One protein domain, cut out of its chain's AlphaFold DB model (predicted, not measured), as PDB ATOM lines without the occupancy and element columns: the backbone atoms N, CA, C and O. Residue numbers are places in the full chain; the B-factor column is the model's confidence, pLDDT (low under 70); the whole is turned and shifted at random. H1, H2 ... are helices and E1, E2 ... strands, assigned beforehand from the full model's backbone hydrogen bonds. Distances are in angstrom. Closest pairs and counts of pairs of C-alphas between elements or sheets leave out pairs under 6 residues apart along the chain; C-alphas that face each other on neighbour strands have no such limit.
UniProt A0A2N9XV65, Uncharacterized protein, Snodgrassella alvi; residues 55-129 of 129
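Overview. This is residues 55 to 129 of the 129 residues of an uncharacterized protein of Snodgrassella alvi (UniProt A0A2N9XV65). A flat, loose model: the long helix H1 and the short helix H2 run side by side in opposite directions, a small two-stranded hairpin, E1 and E2, sits beyond the end of H1 and the beginning of H2, and the long helix H3 reaches away from H2 as an arm. Residues 120 to 125, at the far end of that arm, stick out. The printed part has 75 residues, with named elements in the order H1, E1, E2, H2, H3; the class is mostly helix and the sheet E1 - E2 is antiparallel. The whole is loose, with a radius of gyration of the C-alphas of 16.5 A and spans of 49 by 39 by 14 A.

Arrangement. Look first at E1, residues 79 to 81, and E2, residues 84 to 88, an antiparallel hairpin at 128 degrees. Its N 79 and O 88 are 2.9 A apart and its N 88 and O 79 2.8 A, both within hydrogen-bond range. Next find H1, residues 55 to 73, and H2, residues 91 to 100: they touch, closest at the C-alphas of Cys 68 and Tyr 94, 5.3 A apart. They run opposite ways at a tilt of 38 degrees, only just steep. H1 and E2 are only just apart, at 8.1 A. H3, residues 106 to 123, is close to H2 but not clearly touching; their closest C-alphas, of Ser 95 and Thr 108, are 7.0 A apart. H2 and H3 run the same way at a steep tilt of 69.8 degrees, only just short of about perpendicular. H1 and H3 are apart. In H1, H2 and H3 every O i to N i+4 pair is within hydrogen-bond range.

Along the chain. Find C-alpha 55 at (-33.427, -12.578, -24.691); from there H1 runs 26.8 A to C-alpha 73. E1 measures 6.2 A, E2 6.7 A and H2 14.2 A. H3 runs 25.6 A from C-alpha 106 at (-48.011, -14.775, -16.020) to C-alpha 123 at (-62.456, 6.296, -14.431).

Size, cuts and confidence. The two C-alphas farthest apart, those of Glu 85 and Arg 124, are 50.0 A from each other. The printed part has no cut, its four links between elements are tight, and no printed residue is under 70 in pLDDT.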
ATOM      1  N   PRO A  55     -34.446 -11.641 -25.168       97.25
ATOM      2  CA  PRO A  55     -33.427 -12.578 -24.691       97.25
ATOM      3  C   PRO A  55     -32.853 -12.191 -23.319       97.25
ATOM      4  O   PRO A  55     -32.733 -13.039 -22.438       97.25
ATOM      5  N   GLU A  56     -32.591 -10.900 -23.101       96.88
ATOM      6  CA  GLU A  56     -32.107 -10.361 -21.824       96.88
ATOM      7  C   GLU A  56     -33.100 -10.606 -20.682       96.88
ATOM      8  O   GLU A  56     -32.720 -11.059 -19.600       96.88
ATOM      9  N   MET A  57     -34.394 -10.384 -20.939       96.94
ATOM     10  CA  MET A  57     -35.455 -10.638 -19.963       96.94
ATOM     11  C   MET A  57     -35.598 -12.125 -19.635       96.94
ATOM     12  O   MET A  57     -35.835 -12.470 -18.476       96.94
ATOM     13  N   LYS A  58     -35.404 -13.014 -20.616       97.44
ATOM     14  CA  LYS A  58     -35.416 -14.468 -20.389       97.44
ATOM     15  C   LYS A  58     -34.262 -14.905 -19.490       97.44
ATOM     16  O   LYS A  58     -34.475 -15.702 -18.577       97.44
ATOM     17  N   GLU A  59     -33.065 -14.360 -19.689       97.62
ATOM     18  CA  GLU A  59     -31.916 -14.647 -18.821       97.62
ATOM     19  C   GLU A  59     -32.106 -14.090 -17.406       97.62
ATOM     20  O   GLU A  59     -31.849 -14.787 -16.419       97.62
ATOM     21  N   LEU A  60     -32.638 -12.870 -17.283       98.00
ATOM     22  CA  LEU A  60     -33.015 -12.309 -15.988       98.00
ATOM     23  C   LEU A  60     -34.047 -13.197 -15.279       98.00
ATOM     24  O   LEU A  60     -33.888 -13.514 -14.099       98.00
ATOM     25  N   ARG A  61     -35.075 -13.658 -16.001       97.88
ATOM     26  CA  ARG A  61     -36.113 -14.545 -15.466       97.88
ATOM     27  C   ARG A  61     -35.537 -15.861 -14.969       97.88
ATOM     28  O   ARG A  61     -35.933 -16.283 -13.889       97.88
ATOM     29  N   LYS A  62     -34.605 -16.489 -15.692       97.94
ATOM     30  CA  LYS A  62     -33.942 -17.728 -15.241       97.94
ATOM     31  C   LYS A  62     -33.225 -17.525 -13.904       97.94
ATOM     32  O   LYS A  62     -33.430 -18.303 -12.974       97.94
ATOM     33  N   LYS A  63     -32.441 -16.447 -13.780       98.12
ATOM     34  CA  LYS A  63     -31.735 -16.098 -12.532       98.12
ATOM     35  C   LYS A  63     -32.714 -15.840 -11.386       98.12
ATOM     36  O   LYS A  63     -32.551 -16.377 -10.292       98.12
ATOM     37  N   ASN A  64     -33.757 -15.054 -11.648       98.19
ATOM     38  CA  ASN A  64     -34.793 -14.751 -10.667       98.19
ATOM     39  C   ASN A  64     -35.574 -16.003 -10.262       98.19
ATOM     40  O   ASN A  64     -35.853 -16.177  -9.084       98.19
ATOM     41  N   GLN A  65     -35.880 -16.900 -11.200       97.75
ATOM     42  CA  GLN A  65     -36.591 -18.141 -10.922       97.75
ATOM     43  C   GLN A  65     -35.788 -19.040  -9.986       97.75
ATOM     44  O   GLN A  65     -36.361 -19.533  -9.021       97.75
ATOM     45  N   ALA A  66     -34.484 -19.207 -10.224       98.06
ATOM     46  CA  ALA A  66     -33.620 -19.979  -9.335       98.06
ATOM     47  C   ALA A  66     -33.607 -19.386  -7.917       98.06
ATOM     48  O   ALA A  66     -33.912 -20.080  -6.951       98.06
ATOM     49  N   TYR A  67     -33.350 -18.081  -7.803       98.12
ATOM     50  CA  TYR A  67     -33.294 -17.389  -6.514       98.12
ATOM     51  C   TYR A  67     -34.636 -17.405  -5.767       98.12
ATOM     52  O   TYR A  67     -34.704 -17.774  -4.598       98.12
ATOM     53  N   CYS A  68     -35.723 -17.012  -6.432       98.00
ATOM     54  CA  CYS A  68     -37.041 -16.929  -5.812       98.00
ATOM     55  C   CYS A  68     -37.597 -18.318  -5.471       98.00
ATOM     56  O   CYS A  68     -38.316 -18.451  -4.484       98.00
ATOM     57  N   SER A  69     -37.277 -19.346  -6.266       97.31
ATOM     58  CA  SER A  69     -37.660 -20.729  -5.966       97.31
ATOM     59  C   SER A  69     -36.889 -21.275  -4.771       97.31
ATOM     60  O   SER A  69     -37.506 -21.917  -3.927       97.31
ATOM     61  N   ASP A  70     -35.579 -21.010  -4.672       97.12
ATOM     62  CA  ASP A  70     -34.784 -21.363  -3.488       97.12
ATOM     63  C   ASP A  70     -35.403 -20.734  -2.242       97.12
ATOM     64  O   ASP A  70     -35.797 -21.445  -1.320       97.12
ATOM     65  N   LEU A  71     -35.607 -19.412  -2.275       96.69
ATOM     66  CA  LEU A  71     -36.187 -18.654  -1.172       96.69
ATOM     67  C   LEU A  71     -37.538 -19.242  -0.725       96.69
ATOM     68  O   LEU A  71     -37.743 -19.460   0.467       96.69
ATOM     69  N   ALA A  72     -38.433 -19.545  -1.671       96.25
ATOM     70  CA  ALA A  72     -39.762 -20.107  -1.406       96.25
ATOM     71  C   ALA A  72     -39.780 -21.587  -1.001       96.25
ATOM     72  O   ALA A  72     -40.802 -22.067  -0.500       96.25
ATOM     73  N   SER A  73     -38.670 -22.298  -1.195       94.38
ATOM     74  CA  SER A  73     -38.528 -23.710  -0.829       94.38
ATOM     75  C   SER A  73     -37.875 -23.917   0.534       94.38
ATOM     76  O   SER A  73     -37.942 -25.031   1.059       94.38
ATOM     77  N   ARG A  74     -37.260 -22.876   1.112       94.44
ATOM     78  CA  ARG A  74     -36.594 -22.977   2.416       94.44
ATOM     79  C   ARG A  74     -37.582 -23.370   3.515       94.44
ATOM     80  O   ARG A  74     -38.683 -22.814   3.525       94.44
ATOM     81  N   PRO A  75     -37.224 -24.285   4.435       92.00
ATOM     82  CA  PRO A  75     -38.133 -24.779   5.470       92.00
ATOM     83  C   PRO A  75     -38.825 -23.669   6.269       92.00
ATOM     84  O   PRO A  75     -40.030 -23.740   6.483       92.00
ATOM     85  N   GLU A  76     -38.091 -22.612   6.626       92.50
ATOM     86  CA  GLU A  76     -38.592 -21.457   7.377       92.50
ATOM     87  C   GLU A  76     -39.649 -20.639   6.624       92.50
ATOM     88  O   GLU A  76     -40.452 -19.941   7.238       92.50
ATOM     89  N   ASN A  77     -39.674 -20.740   5.295       94.62
ATOM     90  CA  ASN A  77     -40.584 -19.984   4.449       94.62
ATOM     91  C   ASN A  77     -41.749 -20.822   3.923       94.62
ATOM     92  O   ASN A  77     -42.638 -20.265   3.277       94.62
ATOM     93  N   ARG A  78     -41.758 -22.141   4.150       93.31
ATOM     94  CA  ARG A  78     -42.831 -23.024   3.674       93.31
ATOM     95  C   ARG A  78     -44.125 -22.755   4.430       93.31
ATOM     96  O   ARG A  78     -44.138 -22.443   5.616       93.31
ATOM     97  N   ILE A  79     -45.243 -22.903   3.730       93.31
ATOM     98  CA  ILE A  79     -46.569 -22.692   4.315       93.31
ATOM     99  C   ILE A  79     -47.004 -23.988   4.997       93.31
ATOM    100  O   ILE A  79     -47.114 -25.030   4.346       93.31
ATOM    101  N   ALA A  80     -47.284 -23.938   6.298       92.94
ATOM    102  CA  ALA A  80     -47.837 -25.078   7.019       92.94
ATOM    103  C   ALA A  80     -49.212 -25.460   6.440       92.94
ATOM    104  O   ALA A  80     -50.108 -24.622   6.319       92.94
ATOM    105  N   LYS A  81     -49.392 -26.732   6.071       92.56
ATOM    106  CA  LYS A  81     -50.648 -27.245   5.510       92.56
ATOM    107  C   LYS A  81     -50.941 -28.629   6.073       92.56
ATOM    108  O   LYS A  81     -50.073 -29.497   6.071       92.56
ATOM    109  N   LYS A  82     -52.182 -28.857   6.518       92.94
ATOM    110  CA  LYS A  82     -52.622 -30.169   7.019       92.94
ATOM    111  C   LYS A  82     -52.348 -31.252   5.965       92.94
ATOM    112  O   LYS A  82     -52.730 -31.086   4.807       92.94
ATOM    113  N   GLY A  83     -51.687 -32.335   6.375       93.12
ATOM    114  CA  GLY A  83     -51.269 -33.431   5.489       93.12
ATOM    115  C   GLY A  83     -49.895 -33.252   4.829       93.12
ATOM    116  O   GLY A  83     -49.484 -34.128   4.078       93.12
ATOM    117  N   TYR A  84     -49.177 -32.158   5.111       89.56
ATOM    118  CA  TYR A  84     -47.819 -31.910   4.617       89.56
ATOM    119  C   TYR A  84     -46.888 -31.604   5.792       89.56
ATOM    120  O   TYR A  84     -46.829 -30.466   6.254       89.56
ATOM    121  N   GLU A  85     -46.152 -32.614   6.258       89.31
ATOM    122  CA  GLU A  85     -45.247 -32.519   7.418       89.31
ATOM    123  C   GLU A  85     -44.194 -31.413   7.254       89.31
ATOM    124  O   GLU A  85     -44.003 -30.591   8.141       89.31
ATOM    125  N   ASN A  86     -43.612 -31.306   6.058       88.88
ATOM    126  CA  ASN A  86     -42.623 -30.277   5.727       88.88
ATOM    127  C   ASN A  86     -43.251 -28.977   5.184       88.88
ATOM    128  O   ASN A  86     -42.556 -28.160   4.589       88.88
ATOM    129  N   GLY A  87     -44.571 -28.792   5.294       92.31
ATOM    130  CA  GLY A  87     -45.292 -27.683   4.662       92.31
ATOM    131  C   GLY A  87     -45.277 -27.731   3.128       92.31
ATOM    132  O   GLY A  87     -44.739 -28.650   2.503       92.31
ATOM    133  N   VAL A  88     -45.866 -26.725   2.488       94.69
ATOM    134  CA  VAL A  88     -45.922 -26.583   1.023       94.69
ATOM    135  C   VAL A  88     -45.110 -25.387   0.539       94.69
ATOM    136  O   VAL A  88     -44.819 -24.465   1.301       94.69
ATOM    137  N   PHE A  89     -44.752 -25.415  -0.745       94.81
ATOM    138  CA  PHE A  89     -44.080 -24.309  -1.421       94.81
ATOM    139  C   PHE A  89     -44.837 -22.992  -1.221       94.81
ATOM    140  O   PHE A  89     -46.062 -22.936  -1.369       94.81
ATOM    141  N   ASN A  90     -44.105 -21.929  -0.899       96.50
ATOM    142  CA  ASN A  90     -44.694 -20.618  -0.669       96.50
ATOM    143  C   ASN A  90     -44.888 -19.861  -1.988       96.50
ATOM    144  O   ASN A  90     -44.105 -18.982  -2.353       96.50
ATOM    145  N   GLU A  91     -45.955 -20.220  -2.702       95.25
ATOM    146  CA  GLU A  91     -46.318 -19.609  -3.985       95.25
ATOM    147  C   GLU A  91     -46.496 -18.078  -3.906       95.25
ATOM    148  O   GLU A  91     -45.949 -17.384  -4.769       95.25
ATOM    149  N   PRO A  92     -47.167 -17.500  -2.885       95.00
ATOM    150  CA  PRO A  92     -47.243 -16.046  -2.737       95.00
ATOM    151  C   PRO A  92     -45.867 -15.383  -2.626       95.00
ATOM    152  O   PRO A  92     -45.622 -14.354  -3.261       95.00
ATOM    153  N   MET A  93     -44.943 -15.980  -1.863       96.56
ATOM    154  CA  MET A  93     -43.595 -15.436  -1.730       96.56
ATOM    155  C   MET A  93     -42.803 -15.546  -3.034       96.56
ATOM    156  O   MET A  93     -42.132 -14.584  -3.414       96.56
ATOM    157  N   TYR A  94     -42.915 -16.669  -3.748       97.75
ATOM    158  CA  TYR A  94     -42.307 -16.847  -5.066       97.75
ATOM    159  C   TYR A  94     -42.813 -15.802  -6.066       97.75
ATOM    160  O   TYR A  94     -42.016 -15.055  -6.638       97.75
ATOM    161  N   SER A  95     -44.134 -15.701  -6.237       97.31
ATOM    162  CA  SER A  95     -44.751 -14.779  -7.190       97.31
ATOM    163  C   SER A  95     -44.422 -13.313  -6.866       97.31
ATOM    164  O   SER A  95     -44.057 -12.557  -7.769       97.31
ATOM    165  N   GLY A  96     -44.440 -12.924  -5.584       97.31
ATOM    166  CA  GLY A  96     -44.040 -11.580  -5.152       97.31
ATOM    167  C   GLY A  96     -42.542 -11.299  -5.326       97.31
ATOM    168  O   GLY A  96     -42.155 -10.191  -5.695       97.31
ATOM    169  N   CYS A  97     -41.677 -12.295  -5.111       98.12
ATOM    170  CA  CYS A  97     -40.243 -12.181  -5.387       98.12
ATOM    171  C   CYS A  97     -39.979 -11.963  -6.883       98.12
ATOM    172  O   CYS A  97     -39.264 -11.031  -7.253       98.12
ATOM    173  N   MET A  98     -40.604 -12.769  -7.745       98.31
ATOM    174  CA  MET A  98     -40.483 -12.660  -9.201       98.31
ATOM    175  C   MET A  98     -40.934 -11.286  -9.709       98.31
ATOM    176  O   MET A  98     -40.274 -10.693 -10.561       98.31
ATOM    177  N   GLU A  99     -42.029 -10.759  -9.158       97.25
ATOM    178  CA  GLU A  99     -42.542  -9.428  -9.481       97.25
ATOM    179  C   GLU A  99     -41.588  -8.305  -9.062       97.25
ATOM    180  O   GLU A  99     -41.231  -7.476  -9.899       97.25
ATOM    181  N   ARG A 100     -41.132  -8.297  -7.801       97.69
ATOM    182  CA  ARG A 100     -40.207  -7.269  -7.288       97.69
ATOM    183  C   ARG A 100     -38.879  -7.240  -8.039       97.69
ATOM    184  O   ARG A 100     -38.260  -6.189  -8.143       97.69
ATOM    185  N   ARG A 101     -38.449  -8.382  -8.581       97.12
ATOM    186  CA  ARG A 101     -37.223  -8.505  -9.385       97.12
ATOM    187  C   ARG A 101     -37.437  -8.235 -10.880       97.12
ATOM    188  O   ARG A 101     -36.549  -8.519 -11.681       97.12
ATOM    189  N   GLY A 102     -38.600  -7.706 -11.266       96.31
ATOM    190  CA  GLY A 102     -38.883  -7.247 -12.629       96.31
ATOM    191  C   GLY A 102     -39.335  -8.335 -13.605       96.31
ATOM    192  O   GLY A 102     -39.551  -8.047 -14.777       96.31
ATOM    193  N   THR A 103     -39.534  -9.573 -13.148       97.31
ATOM    194  CA  THR A 103     -39.944 -10.709 -13.991       97.31
ATOM    195  C   THR A 103     -41.230 -11.344 -13.456       97.31
ATOM    196  O   THR A 103     -41.208 -12.512 -13.062       97.31
ATOM    197  N   PRO A 104     -42.361 -10.610 -13.398       97.25
ATOM    198  CA  PRO A 104     -43.603 -11.113 -12.809       97.25
ATOM    199  C   PRO A 104     -44.037 -12.431 -13.457       97.25
ATOM    200  O   PRO A 104     -43.727 -12.704 -14.617       97.25
ATOM    201  N   THR A 105     -44.742 -13.280 -12.713       97.12
ATOM    202  CA  THR A 105     -45.327 -14.490 -13.302       97.12
ATOM    203  C   THR A 105     -46.473 -14.102 -14.238       97.12
ATOM    204  O   THR A 105     -47.065 -13.027 -14.109       97.12
ATOM    205  N   PHE A 106     -46.836 -14.989 -15.168       96.31
ATOM    206  CA  PHE A 106     -48.011 -14.775 -16.020       96.31
ATOM    207  C   PHE A 106     -49.290 -14.517 -15.200       96.31
ATOM    208  O   PHE A 106     -50.092 -13.658 -15.564       96.31
ATOM    209  N   GLY A 107     -49.464 -15.216 -14.071       94.50
ATOM    210  CA  GLY A 107     -50.599 -15.016 -13.166       94.50
ATOM    211  C   GLY A 107     -50.618 -13.612 -12.557       94.50
ATOM    212  O   GLY A 107     -51.642 -12.927 -12.619       94.50
ATOM    213  N   THR A 108     -49.471 -13.144 -12.057       95.88
ATOM    214  CA  THR A 108     -49.313 -11.777 -11.540       95.88
ATOM    215  C   THR A 108     -49.559 -10.734 -12.631       95.88
ATOM    216  O   THR A 108     -50.339  -9.805 -12.435       95.88
ATOM    217  N   TYR A 109     -48.970 -10.914 -13.819       95.12
ATOM    218  CA  TYR A 109     -49.198 -10.036 -14.970       95.12
ATOM    219  C   TYR A 109     -50.690  -9.933 -15.317       95.12
ATOM    220  O   TYR A 109     -51.221  -8.828 -15.430       95.12
ATOM    221  N   LYS A 110     -51.384 -11.072 -15.430       95.12
ATOM    222  CA  LYS A 110     -52.812 -11.123 -15.768       95.12
ATOM    223  C   LYS A 110     -53.672 -10.414 -14.722       95.12
ATOM    224  O   LYS A 110     -54.612  -9.711 -15.092       95.12
ATOM    225  N   SER A 111     -53.330 -10.578 -13.445       93.25
ATOM    226  CA  SER A 111     -54.029  -9.940 -12.326       93.25
ATOM    227  C   SER A 111     -53.887  -8.418 -12.385       93.25
ATOM    228  O   SER A 111     -54.902  -7.724 -12.392       93.25
ATOM    229  N   ARG A 112     -52.668  -7.899 -12.592       92.25
ATOM    230  CA  ARG A 112     -52.438  -6.452 -12.775       92.25
ATOM    231  C   ARG A 112     -53.151  -5.892 -14.000       92.25
ATOM    232  O   ARG A 112     -53.693  -4.797 -13.959       92.25
ATOM    233  N   GLN A 113     -53.182  -6.637 -15.104       92.94
ATOM    234  CA  GLN A 113     -53.931  -6.220 -16.293       92.94
ATOM    235  C   GLN A 113     -55.441  -6.162 -16.031       92.94
ATOM    236  O   GLN A 113     -56.130  -5.298 -16.563       92.94
ATOM    237  N   ALA A 114     -55.977  -7.082 -15.225       93.44
ATOM    238  CA  ALA A 114     -57.378  -7.041 -14.828       93.44
ATOM    239  C   ALA A 114     -57.679  -5.844 -13.918       93.44
ATOM    240  O   ALA A 114     -58.700  -5.193 -14.115       93.44
ATOM    241  N   GLU A 115     -56.789  -5.540 -12.977       93.62
ATOM    242  CA  GLU A 115     -56.885  -4.371 -12.101       93.62
ATOM    243  C   GLU A 115     -56.865  -3.062 -12.895       93.62
ATOM    244  O   GLU A 115     -57.824  -2.301 -12.806       93.62
ATOM    245  N   LYS A 116     -55.890  -2.877 -13.793       94.19
ATOM    246  CA  LYS A 116     -55.831  -1.712 -14.693       94.19
ATOM    247  C   LYS A 116     -57.121  -1.515 -15.486       94.19
ATOM    248  O   LYS A 116     -57.683  -0.429 -15.510       94.19
ATOM    249  N   ARG A 117     -57.659  -2.589 -16.078       93.88
ATOM    250  CA  ARG A 117     -58.943  -2.513 -16.795       93.88
ATOM    251  C   ARG A 117     -60.102  -2.120 -15.880       93.88
ATOM    252  O   ARG A 117     -61.015  -1.431 -16.323       93.88
ATOM    253  N   ARG A 118     -60.115  -2.575 -14.623       94.00
ATOM    254  CA  ARG A 118     -61.137  -2.176 -13.642       94.00
ATOM    255  C   ARG A 118     -61.003  -0.699 -13.282       94.00
ATOM    256  O   ARG A 118     -62.018  -0.019 -13.202       94.00
ATOM    257  N   GLU A 119     -59.784  -0.202 -13.109       94.25
ATOM    258  CA  GLU A 119     -59.508   1.215 -12.851       94.25
ATOM    259  C   GLU A 119     -59.939   2.100 -14.021       94.25
ATOM    260  O   GLU A 119     -60.657   3.072 -13.813       94.25
ATOM    261  N   GLU A 120     -59.607   1.724 -15.257       95.00
ATOM    262  CA  GLU A 120     -60.046   2.434 -16.464       95.00
ATOM    263  C   GLU A 120     -61.575   2.497 -16.575       95.00
ATOM    264  O   GLU A 120     -62.137   3.528 -16.937       95.00
ATOM    265  N   ARG A 121     -62.266   1.398 -16.246       94.00
ATOM    266  CA  ARG A 121     -63.736   1.349 -16.210       94.00
ATOM    267  C   ARG A 121     -64.306   2.284 -15.145       94.00
ATOM    268  O   ARG A 121     -65.215   3.054 -15.444       94.00
ATOM    269  N   ARG A 122     -63.735   2.275 -13.934       93.50
ATOM    270  CA  ARG A 122     -64.113   3.203 -12.855       93.50
ATOM    271  C   ARG A 122     -63.878   4.659 -13.256       93.50
ATOM    272  O   ARG A 122     -64.737   5.494 -13.003       93.50
ATOM    273  N   ALA A 123     -62.767   4.957 -13.931       94.31
ATOM    274  CA  ALA A 123     -62.456   6.296 -14.431       94.31
ATOM    275  C   ALA A 123     -63.461   6.781 -15.492       94.31
ATOM    276  O   ALA A 123     -63.733   7.975 -15.580       94.31
ATOM    277  N   ARG A 124     -64.064   5.861 -16.258       95.00
ATOM    278  CA  ARG A 124     -65.182   6.152 -17.174       95.00
ATOM    279  C   ARG A 124     -66.548   6.258 -16.482       95.00
ATOM    280  O   ARG A 124     -67.548   6.453 -17.162       95.00
ATOM    281  N   GLY A 125     -66.607   6.117 -15.158       92.50
ATOM    282  CA  GLY A 125     -67.852   6.149 -14.388       92.50
ATOM    283  C   GLY A 125     -68.659   4.848 -14.440       92.50
ATOM    284  O   GLY A 125     -69.813   4.832 -14.019       92.50
ATOM    285  N   GLU A 126     -68.089   3.747 -14.943       93.19
ATOM    286  CA  GLU A 126     -68.759   2.446 -14.915       93.19
ATOM    287  C   GLU A 126     -68.747   1.864 -13.493       93.19
ATOM    288  O   GLU A 126     -67.711   1.845 -12.820       93.19
ATOM    289  N   ILE A 127     -69.877   1.303 -13.054       87.62
ATOM    290  CA  ILE A 127     -69.928   0.526 -11.812       87.62
ATOM    291  C   ILE A 127     -69.186  -0.794 -12.043       87.62
ATOM    292  O   ILE A 127     -69.569  -1.620 -12.877       87.62
ATOM    293  N   VAL A 128     -68.103  -0.989 -11.295       81.69
ATOM    294  CA  VAL A 128     -67.305  -2.218 -11.291       81.69
ATOM    295  C   VAL A 128     -67.545  -2.940  -9.968       81.69
ATOM    296  O   VAL A 128     -67.058  -2.476  -8.936       81.69
ATOM    297  N   LEU A 129     -68.289  -4.049 -10.030       74.38
ATOM    298  CA  LEU A 129     -68.481  -5.009  -8.933       74.38
ATOM    299  C   LEU A 129     -67.228  -5.871  -8.712       74.38
ATOM    300  O   LEU A 129     -66.539  -6.197  -9.713       74.38
TER     301      LEU A 129